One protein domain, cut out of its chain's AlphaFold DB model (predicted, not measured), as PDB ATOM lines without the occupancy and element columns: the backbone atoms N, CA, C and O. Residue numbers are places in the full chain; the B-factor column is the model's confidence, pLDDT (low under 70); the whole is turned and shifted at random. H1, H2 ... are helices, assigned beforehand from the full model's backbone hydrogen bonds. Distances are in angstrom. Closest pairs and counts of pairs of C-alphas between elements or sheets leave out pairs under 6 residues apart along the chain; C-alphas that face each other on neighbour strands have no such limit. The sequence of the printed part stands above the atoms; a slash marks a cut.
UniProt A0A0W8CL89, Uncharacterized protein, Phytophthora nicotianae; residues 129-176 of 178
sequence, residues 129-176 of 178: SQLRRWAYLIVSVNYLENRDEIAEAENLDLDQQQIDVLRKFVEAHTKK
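What this domain is: This is residues 129 to 176 of the 178 residues of an uncharacterized protein of Phytophthora nicotianae (UniProt A0A0W8CL89). The longest helix, H3, packs with residues 166 to 170 across the early part of H1, residues 131 to 135, while the short H2 folds back steeply onto H1 beyond that place. H1 is the middle piece between H3 and H2, which are apart, and the last residues of H3, 171 to 176, stick out. The printed part has 48 residues with three named helices, H1, H2 and H3 in chain order, and no named strand; its class is all helix. It is only just compact, close to loose, with a radius of gyration of the C-alphas of 11.0 A and spans of 29 by 25 by 17 A.

Where its parts are: H3 is residues 160 to 176 and measures 25.2 A from first to last C-alpha, ending at C-alpha 176 at (-12.456, -49.733, 19.819). H1 is residues 129 to 143, 20.7 A long, and begins at C-alpha 129 at (-9.370, -43.127, 2.524). H2 is residues 147 to 154, 10.5 A long, and begins at C-alpha 147 at (0.791, -60.508, -5.581).

How they stand to each other: H3 touches H1 with residues 166 to 170 alone, and H1 touches H3 with residues 131 to 135 alone. Their closest C-alphas, those of Leu 166 and Leu 131, are 5.9 A apart, and their lines are about perpendicular at 80 degrees. H1 also touches H2, where the closest C-alphas, those of Val 141 and Ile 150, are 5.3 A apart. These two run opposite ways at a steep tilt of 64 degrees. H2 and H3 are apart. In H1 and H2 every O i to N i+4 pair is within hydrogen-bond range; in H3 12 of 13 are.

The domain as a whole: The two C-alphas farthest apart, those of Arg 147 and Lys 176, are 30.6 A apart. The printed part has no cut, and both links are tight, with 3 residues from H1 to H2 and 5 from H2 to H3. The mean pLDDT of the printed part is 80.4, and residues 143 to 145, 147 and 175 to 176 are under 70.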
ATOM      1  N   SER A 129      -9.375 -42.072   3.544       87.12
ATOM      2  CA  SER A 129      -9.370 -43.127   2.524       87.12
ATOM      3  C   SER A 129      -7.958 -43.606   2.186       87.12
ATOM      4  O   SER A 129      -7.735 -44.811   2.079       87.12
ATOM      5  N   GLN A 130      -6.991 -42.689   2.080       88.25
ATOM      6  CA  GLN A 130      -5.584 -43.045   1.872       88.25
ATOM      7  C   GLN A 130      -5.036 -43.835   3.062       88.25
ATOM      8  O   GLN A 130      -4.446 -44.894   2.872       88.25
ATOM      9  N   LEU A 131      -5.316 -43.391   4.290       89.12
ATOM     10  CA  LEU A 131      -4.893 -44.099   5.501       89.12
ATOM     11  C   LEU A 131      -5.497 -45.508   5.590       89.12
ATOM     12  O   LEU A 131      -4.803 -46.454   5.959       89.12
ATOM     13  N   ARG A 132      -6.769 -45.674   5.205       89.12
ATOM     14  CA  ARG A 132      -7.429 -46.987   5.130       89.12
ATOM     15  C   ARG A 132      -6.792 -47.886   4.073       89.12
ATOM     16  O   ARG A 132      -6.554 -49.056   4.363       89.12
ATOM     17  N   ARG A 133      -6.487 -47.353   2.883       88.88
ATOM     18  CA  ARG A 133      -5.818 -48.109   1.813       88.88
ATOM     19  C   ARG A 133      -4.422 -48.551   2.241       88.88
ATOM     20  O   ARG A 133      -4.107 -49.725   2.108       88.88
ATOM     21  N   TRP A 134      -3.623 -47.659   2.821       90.94
ATOM     22  CA  TRP A 134      -2.282 -47.994   3.310       90.94
ATOM     23  C   TRP A 134      -2.318 -49.028   4.432       90.94
ATOM     24  O   TRP A 134      -1.555 -49.989   4.411       90.94
ATOM     25  N   ALA A 135      -3.243 -48.887   5.387       87.25
ATOM     26  CA  ALA A 135      -3.426 -49.881   6.439       87.25
ATOM     27  C   ALA A 135      -3.805 -51.257   5.866       87.25
ATOM     28  O   ALA A 135      -3.283 -52.270   6.327       87.25
ATOM     29  N   TYR A 136      -4.678 -51.293   4.856       86.50
ATOM     30  CA  TYR A 136      -5.048 -52.525   4.163       86.50
ATOM     31  C   TYR A 136      -3.848 -53.159   3.457       86.50
ATOM     32  O   TYR A 136      -3.559 -54.317   3.723       86.50
ATOM     33  N   LEU A 137      -3.101 -52.394   2.659       82.19
ATOM     34  CA  LEU A 137      -1.913 -52.873   1.942       82.19
ATOM     35  C   LEU A 137      -0.862 -53.470   2.889       82.19
ATOM     36  O   LEU A 137      -0.338 -54.551   2.632       82.19
ATOM     37  N   ILE A 138      -0.605 -52.822   4.030       81.31
ATOM     38  CA  ILE A 138       0.317 -53.345   5.052       81.31
ATOM     39  C   ILE A 138      -0.185 -54.678   5.619       81.31
ATOM     40  O   ILE A 138       0.607 -55.588   5.862       81.31
ATOM     41  N   VAL A 139      -1.492 -54.820   5.854       79.81
ATOM     42  CA  VAL A 139      -2.078 -56.086   6.318       79.81
ATOM     43  C   VAL A 139      -2.014 -57.142   5.217       79.81
ATOM     44  O   VAL A 139      -1.629 -58.271   5.510       79.81
ATOM     45  N   SER A 140      -2.311 -56.789   3.966       71.38
ATOM     46  CA  SER A 140      -2.220 -57.694   2.823       71.38
ATOM     47  C   SER A 140      -0.819 -58.281   2.703       71.38
ATOM     48  O   SER A 140      -0.688 -59.494   2.725       71.38
ATOM     49  N   VAL A 141       0.240 -57.468   2.763       73.62
ATOM     50  CA  VAL A 141       1.631 -57.972   2.747       73.62
ATOM     51  C   VAL A 141       1.920 -58.983   3.862       73.62
ATOM     52  O   VAL A 141       2.711 -59.904   3.681       73.62
ATOM     53  N   ASN A 142       1.292 -58.828   5.030       70.88
ATOM     54  CA  ASN A 142       1.550 -59.686   6.187       70.88
ATOM     55  C   ASN A 142       0.678 -60.954   6.241       70.88
ATOM     56  O   ASN A 142       1.043 -61.895   6.949       70.88
ATOM     57  N   TYR A 143      -0.473 -60.976   5.561       69.56
ATOM     58  CA  TYR A 143      -1.496 -62.016   5.748       69.56
ATOM     59  C   TYR A 143      -2.099 -62.573   4.457       69.56
ATOM     60  O   TYR A 143      -2.658 -63.667   4.496       69.56
ATOM     61  N   LEU A 144      -2.032 -61.840   3.347       62.53
ATOM     62  CA  LEU A 144      -2.681 -62.183   2.088       62.53
ATOM     63  C   LEU A 144      -1.623 -62.345   0.991       62.53
ATOM     64  O   LEU A 144      -0.850 -61.440   0.707       62.53
ATOM     65  N   GLU A 145      -1.622 -63.490   0.317       65.69
ATOM     66  CA  GLU A 145      -0.726 -63.774  -0.815       65.69
ATOM     67  C   GLU A 145      -1.216 -63.105  -2.118       65.69
ATOM     68  O   GLU A 145      -1.132 -63.681  -3.203       65.69
ATOM     69  N   ASN A 146      -1.767 -61.888  -2.037       74.50
ATOM     70  CA  ASN A 146      -2.181 -61.150  -3.226       74.50
ATOM     71  C   ASN A 146      -0.975 -60.420  -3.834       74.50
ATOM     72  O   ASN A 146      -0.550 -59.372  -3.349       74.50
ATOM     73  N   ARG A 147      -0.432 -60.986  -4.918       69.44
ATOM     74  CA  ARG A 147       0.791 -60.508  -5.581       69.44
ATOM     75  C   ARG A 147       0.709 -59.047  -6.041       69.44
ATOM     76  O   ARG A 147       1.710 -58.341  -5.942       69.44
ATOM     77  N   ASP A 148      -0.453 -58.596  -6.505       75.06
ATOM     78  CA  ASP A 148      -0.620 -57.231  -7.021       75.06
ATOM     79  C   ASP A 148      -0.660 -56.202  -5.881       75.06
ATOM     80  O   ASP A 148      -0.040 -55.143  -5.963       75.06
ATOM     81  N   GLU A 149      -1.311 -56.541  -4.766       73.88
ATOM     82  CA  GLU A 149      -1.355 -55.694  -3.566       73.88
ATOM     83  C   GLU A 149      -0.007 -55.643  -2.844       73.88
ATOM     84  O   GLU A 149       0.361 -54.604  -2.297       73.88
ATOM     85  N   ILE A 150       0.754 -56.742  -2.866       71.69
ATOM     86  CA  ILE A 150       2.125 -56.774  -2.342       71.69
ATOM     87  C   ILE A 150       3.010 -55.824  -3.149       71.69
ATOM     88  O   ILE A 150       3.720 -55.015  -2.559       71.69
ATOM     89  N   ALA A 151       2.919 -55.854  -4.481       75.75
ATOM     90  CA  ALA A 151       3.674 -54.938  -5.330       75.75
ATOM     91  C   ALA A 151       3.276 -53.467  -5.095       75.75
ATOM     92  O   ALA A 151       4.142 -52.594  -5.058       75.75
ATOM     93  N   GLU A 152       1.989 -53.167  -4.901       79.38
ATOM     94  CA  GLU A 152       1.528 -51.812  -4.558       79.38
ATOM     95  C   GLU A 152       2.074 -51.353  -3.195       79.38
ATOM     96  O   GLU A 152       2.507 -50.211  -3.052       79.38
ATOM     97  N   ALA A 153       2.109 -52.248  -2.206       76.69
ATOM     98  CA  ALA A 153       2.638 -51.964  -0.877       76.69
ATOM     99  C   ALA A 153       4.168 -51.792  -0.857       76.69
ATOM    100  O   ALA A 153       4.674 -50.952  -0.120       76.69
ATOM    101  N   GLU A 154       4.911 -52.558  -1.659       74.25
ATOM    102  CA  GLU A 154       6.371 -52.429  -1.786       74.25
ATOM    103  C   GLU A 154       6.788 -51.105  -2.435       74.25
ATOM    104  O   GLU A 154       7.851 -50.571  -2.125       74.25
ATOM    105  N   ASN A 155       5.938 -50.549  -3.303       81.62
ATOM    106  CA  ASN A 155       6.144 -49.241  -3.925       81.62
ATOM    107  C   ASN A 155       5.579 -48.078  -3.091       81.62
ATOM    108  O   ASN A 155       5.639 -46.924  -3.524       81.62
ATOM    109  N   LEU A 156       5.015 -48.356  -1.913       85.25
ATOM    110  CA  LEU A 156       4.464 -47.336  -1.035       85.25
ATOM    111  C   LEU A 156       5.589 -46.641  -0.254       85.25
ATOM    112  O   LEU A 156       6.017 -47.113   0.797       85.25
ATOM    113  N   ASP A 157       6.043 -45.497  -0.761       83.75
ATOM    114  CA  ASP A 157       7.032 -44.651  -0.088       83.75
ATOM    115  C   ASP A 157       6.329 -43.614   0.802       83.75
ATOM    116  O   ASP A 157       5.684 -42.685   0.308       83.75
ATOM    117  N   LEU A 158       6.402 -43.813   2.122       85.94
ATOM    118  CA  LEU A 158       5.818 -42.915   3.120       85.94
ATOM    119  C   LEU A 158       6.915 -42.201   3.900       85.94
ATOM    120  O   LEU A 158       7.819 -42.833   4.450       85.94
ATOM    121  N   ASP A 159       6.774 -40.887   4.049       85.56
ATOM    122  CA  ASP A 159       7.640 -40.119   4.932       85.56
ATOM    123  C   ASP A 159       7.334 -40.390   6.422       85.56
ATOM    124  O   ASP A 159       6.304 -40.957   6.806       85.56
ATOM    125  N   GLN A 160       8.238 -39.958   7.307       82.81
ATOM    126  CA  GLN A 160       8.101 -40.194   8.747       82.81
ATOM    127  C   GLN A 160       6.822 -39.579   9.342       82.81
ATOM    128  O   GLN A 160       6.225 -40.155  10.255       82.81
ATOM    129  N   GLN A 161       6.376 -38.431   8.828       84.75
ATOM    130  CA  GLN A 161       5.163 -37.763   9.291       84.75
ATOM    131  C   GLN A 161       3.917 -38.561   8.886       84.75
ATOM    132  O   GLN A 161       3.009 -38.742   9.700       84.75
ATOM    133  N   GLN A 162       3.885 -39.090   7.664       86.00
ATOM    134  CA  GLN A 162       2.820 -39.956   7.162       86.00
ATOM    135  C   GLN A 162       2.756 -41.277   7.935       86.00
ATOM    136  O   GLN A 162       1.666 -41.706   8.323       86.00
ATOM    137  N   ILE A 163       3.909 -41.877   8.248       86.62
ATOM    138  CA  ILE A 163       4.003 -43.082   9.085       86.62
ATOM    139  C   ILE A 163       3.415 -42.828  10.479       86.62
ATOM    140  O   ILE A 163       2.648 -43.646  10.993       86.62
ATOM    141  N   ASP A 164       3.737 -41.693  11.099       86.75
ATOM    142  CA  ASP A 164       3.237 -41.355  12.434       86.75
ATOM    143  C   ASP A 164       1.720 -41.112  12.441       86.75
ATOM    144  O   ASP A 164       1.026 -41.508  13.386       86.75
ATOM    145  N   VAL A 165       1.181 -40.500  11.380       88.75
ATOM    146  CA  VAL A 165      -0.268 -40.326  11.195       88.75
ATOM    147  C   VAL A 165      -0.954 -41.681  11.005       88.75
ATOM    148  O   VAL A 165      -1.946 -41.959  11.683       88.75
ATOM    149  N   LEU A 166      -0.403 -42.553  10.157       89.31
ATOM    150  CA  LEU A 166      -0.935 -43.893   9.913       89.31
ATOM    151  C   LEU A 166      -0.934 -44.752  11.181       89.31
ATOM    152  O   LEU A 166      -1.925 -45.417  11.482       89.31
ATOM    153  N   ARG A 167       0.134 -44.688  11.985       87.75
ATOM    154  CA  ARG A 167       0.206 -45.393  13.272       87.75
ATOM    155  C   ARG A 167      -0.911 -44.958  14.217       87.75
ATOM    156  O   ARG A 167      -1.620 -45.806  14.757       87.75
ATOM    157  N   LYS A 168      -1.101 -43.645  14.394       89.19
ATOM    158  CA  LYS A 168      -2.175 -43.100  15.244       89.19
ATOM    159  C   LYS A 168      -3.556 -43.513  14.740       89.19
ATOM    160  O   LYS A 168      -4.415 -43.856  15.551       89.19
ATOM    161  N   PHE A 169      -3.751 -43.514  13.421       88.25
ATOM    162  CA  PHE A 169      -4.983 -43.973  12.787       88.25
ATOM    163  C   PHE A 169      -5.277 -45.445  13.117       88.25
ATOM    164  O   PHE A 169      -6.343 -45.760  13.647       88.25
ATOM    165  N   VAL A 170      -4.311 -46.346  12.908       86.44
ATOM    166  CA  VAL A 170      -4.467 -47.778  13.222       86.44
ATOM    167  C   VAL A 170      -4.721 -48.002  14.715       86.44
ATOM    168  O   VAL A 170      -5.616 -48.768  15.081       86.44
ATOM    169  N   GLU A 171      -4.002 -47.313  15.601       87.19
ATOM    170  CA  GLU A 171      -4.219 -47.416  17.049       87.19
ATOM    171  C   GLU A 171      -5.628 -46.979  17.471       87.19
ATOM    172  O   GLU A 171      -6.267 -47.644  18.288       87.19
ATOM    173  N   ALA A 172      -6.137 -45.875  16.919       85.06
ATOM    174  CA  ALA A 172      -7.479 -45.387  17.222       85.06
ATOM    175  C   ALA A 172      -8.574 -46.363  16.753       85.06
ATOM    176  O   ALA A 172      -9.584 -46.542  17.439       85.06
ATOM    177  N   HIS A 173      -8.368 -47.024  15.611       79.50
ATOM    178  CA  HIS A 173      -9.335 -47.960  15.033       79.50
ATOM    179  C   HIS A 173      -9.258 -49.379  15.621       79.50
ATOM    180  O   HIS A 173     -10.239 -50.118  15.553       79.50
ATOM    181  N   THR A 174      -8.143 -49.756  16.251       76.25
ATOM    182  CA  THR A 174      -7.973 -51.059  16.923       76.25
ATOM    183  C   THR A 174      -8.381 -51.028  18.398       76.25
ATOM    184  O   THR A 174      -8.925 -52.012  18.896       76.25
ATOM    185  N   LYS A 175      -8.227 -49.888  19.090       62.25
ATOM    186  CA  LYS A 175      -8.626 -49.718  20.504       62.25
ATOM    187  C   LYS A 175     -10.144 -49.763  20.745       62.25
ATOM    188  O   LYS A 175     -10.562 -49.935  21.881       62.25
ATOM    189  N   LYS A 176     -10.982 -49.658  19.705       56.16
ATOM    190  CA  LYS A 176     -12.456 -49.733  19.819       56.16
ATOM    191  C   LYS A 176     -13.023 -51.157  19.992       56.16
ATOM    192  O   LYS A 176     -14.240 -51.305  20.009       56.16
TER     193      LYS A 176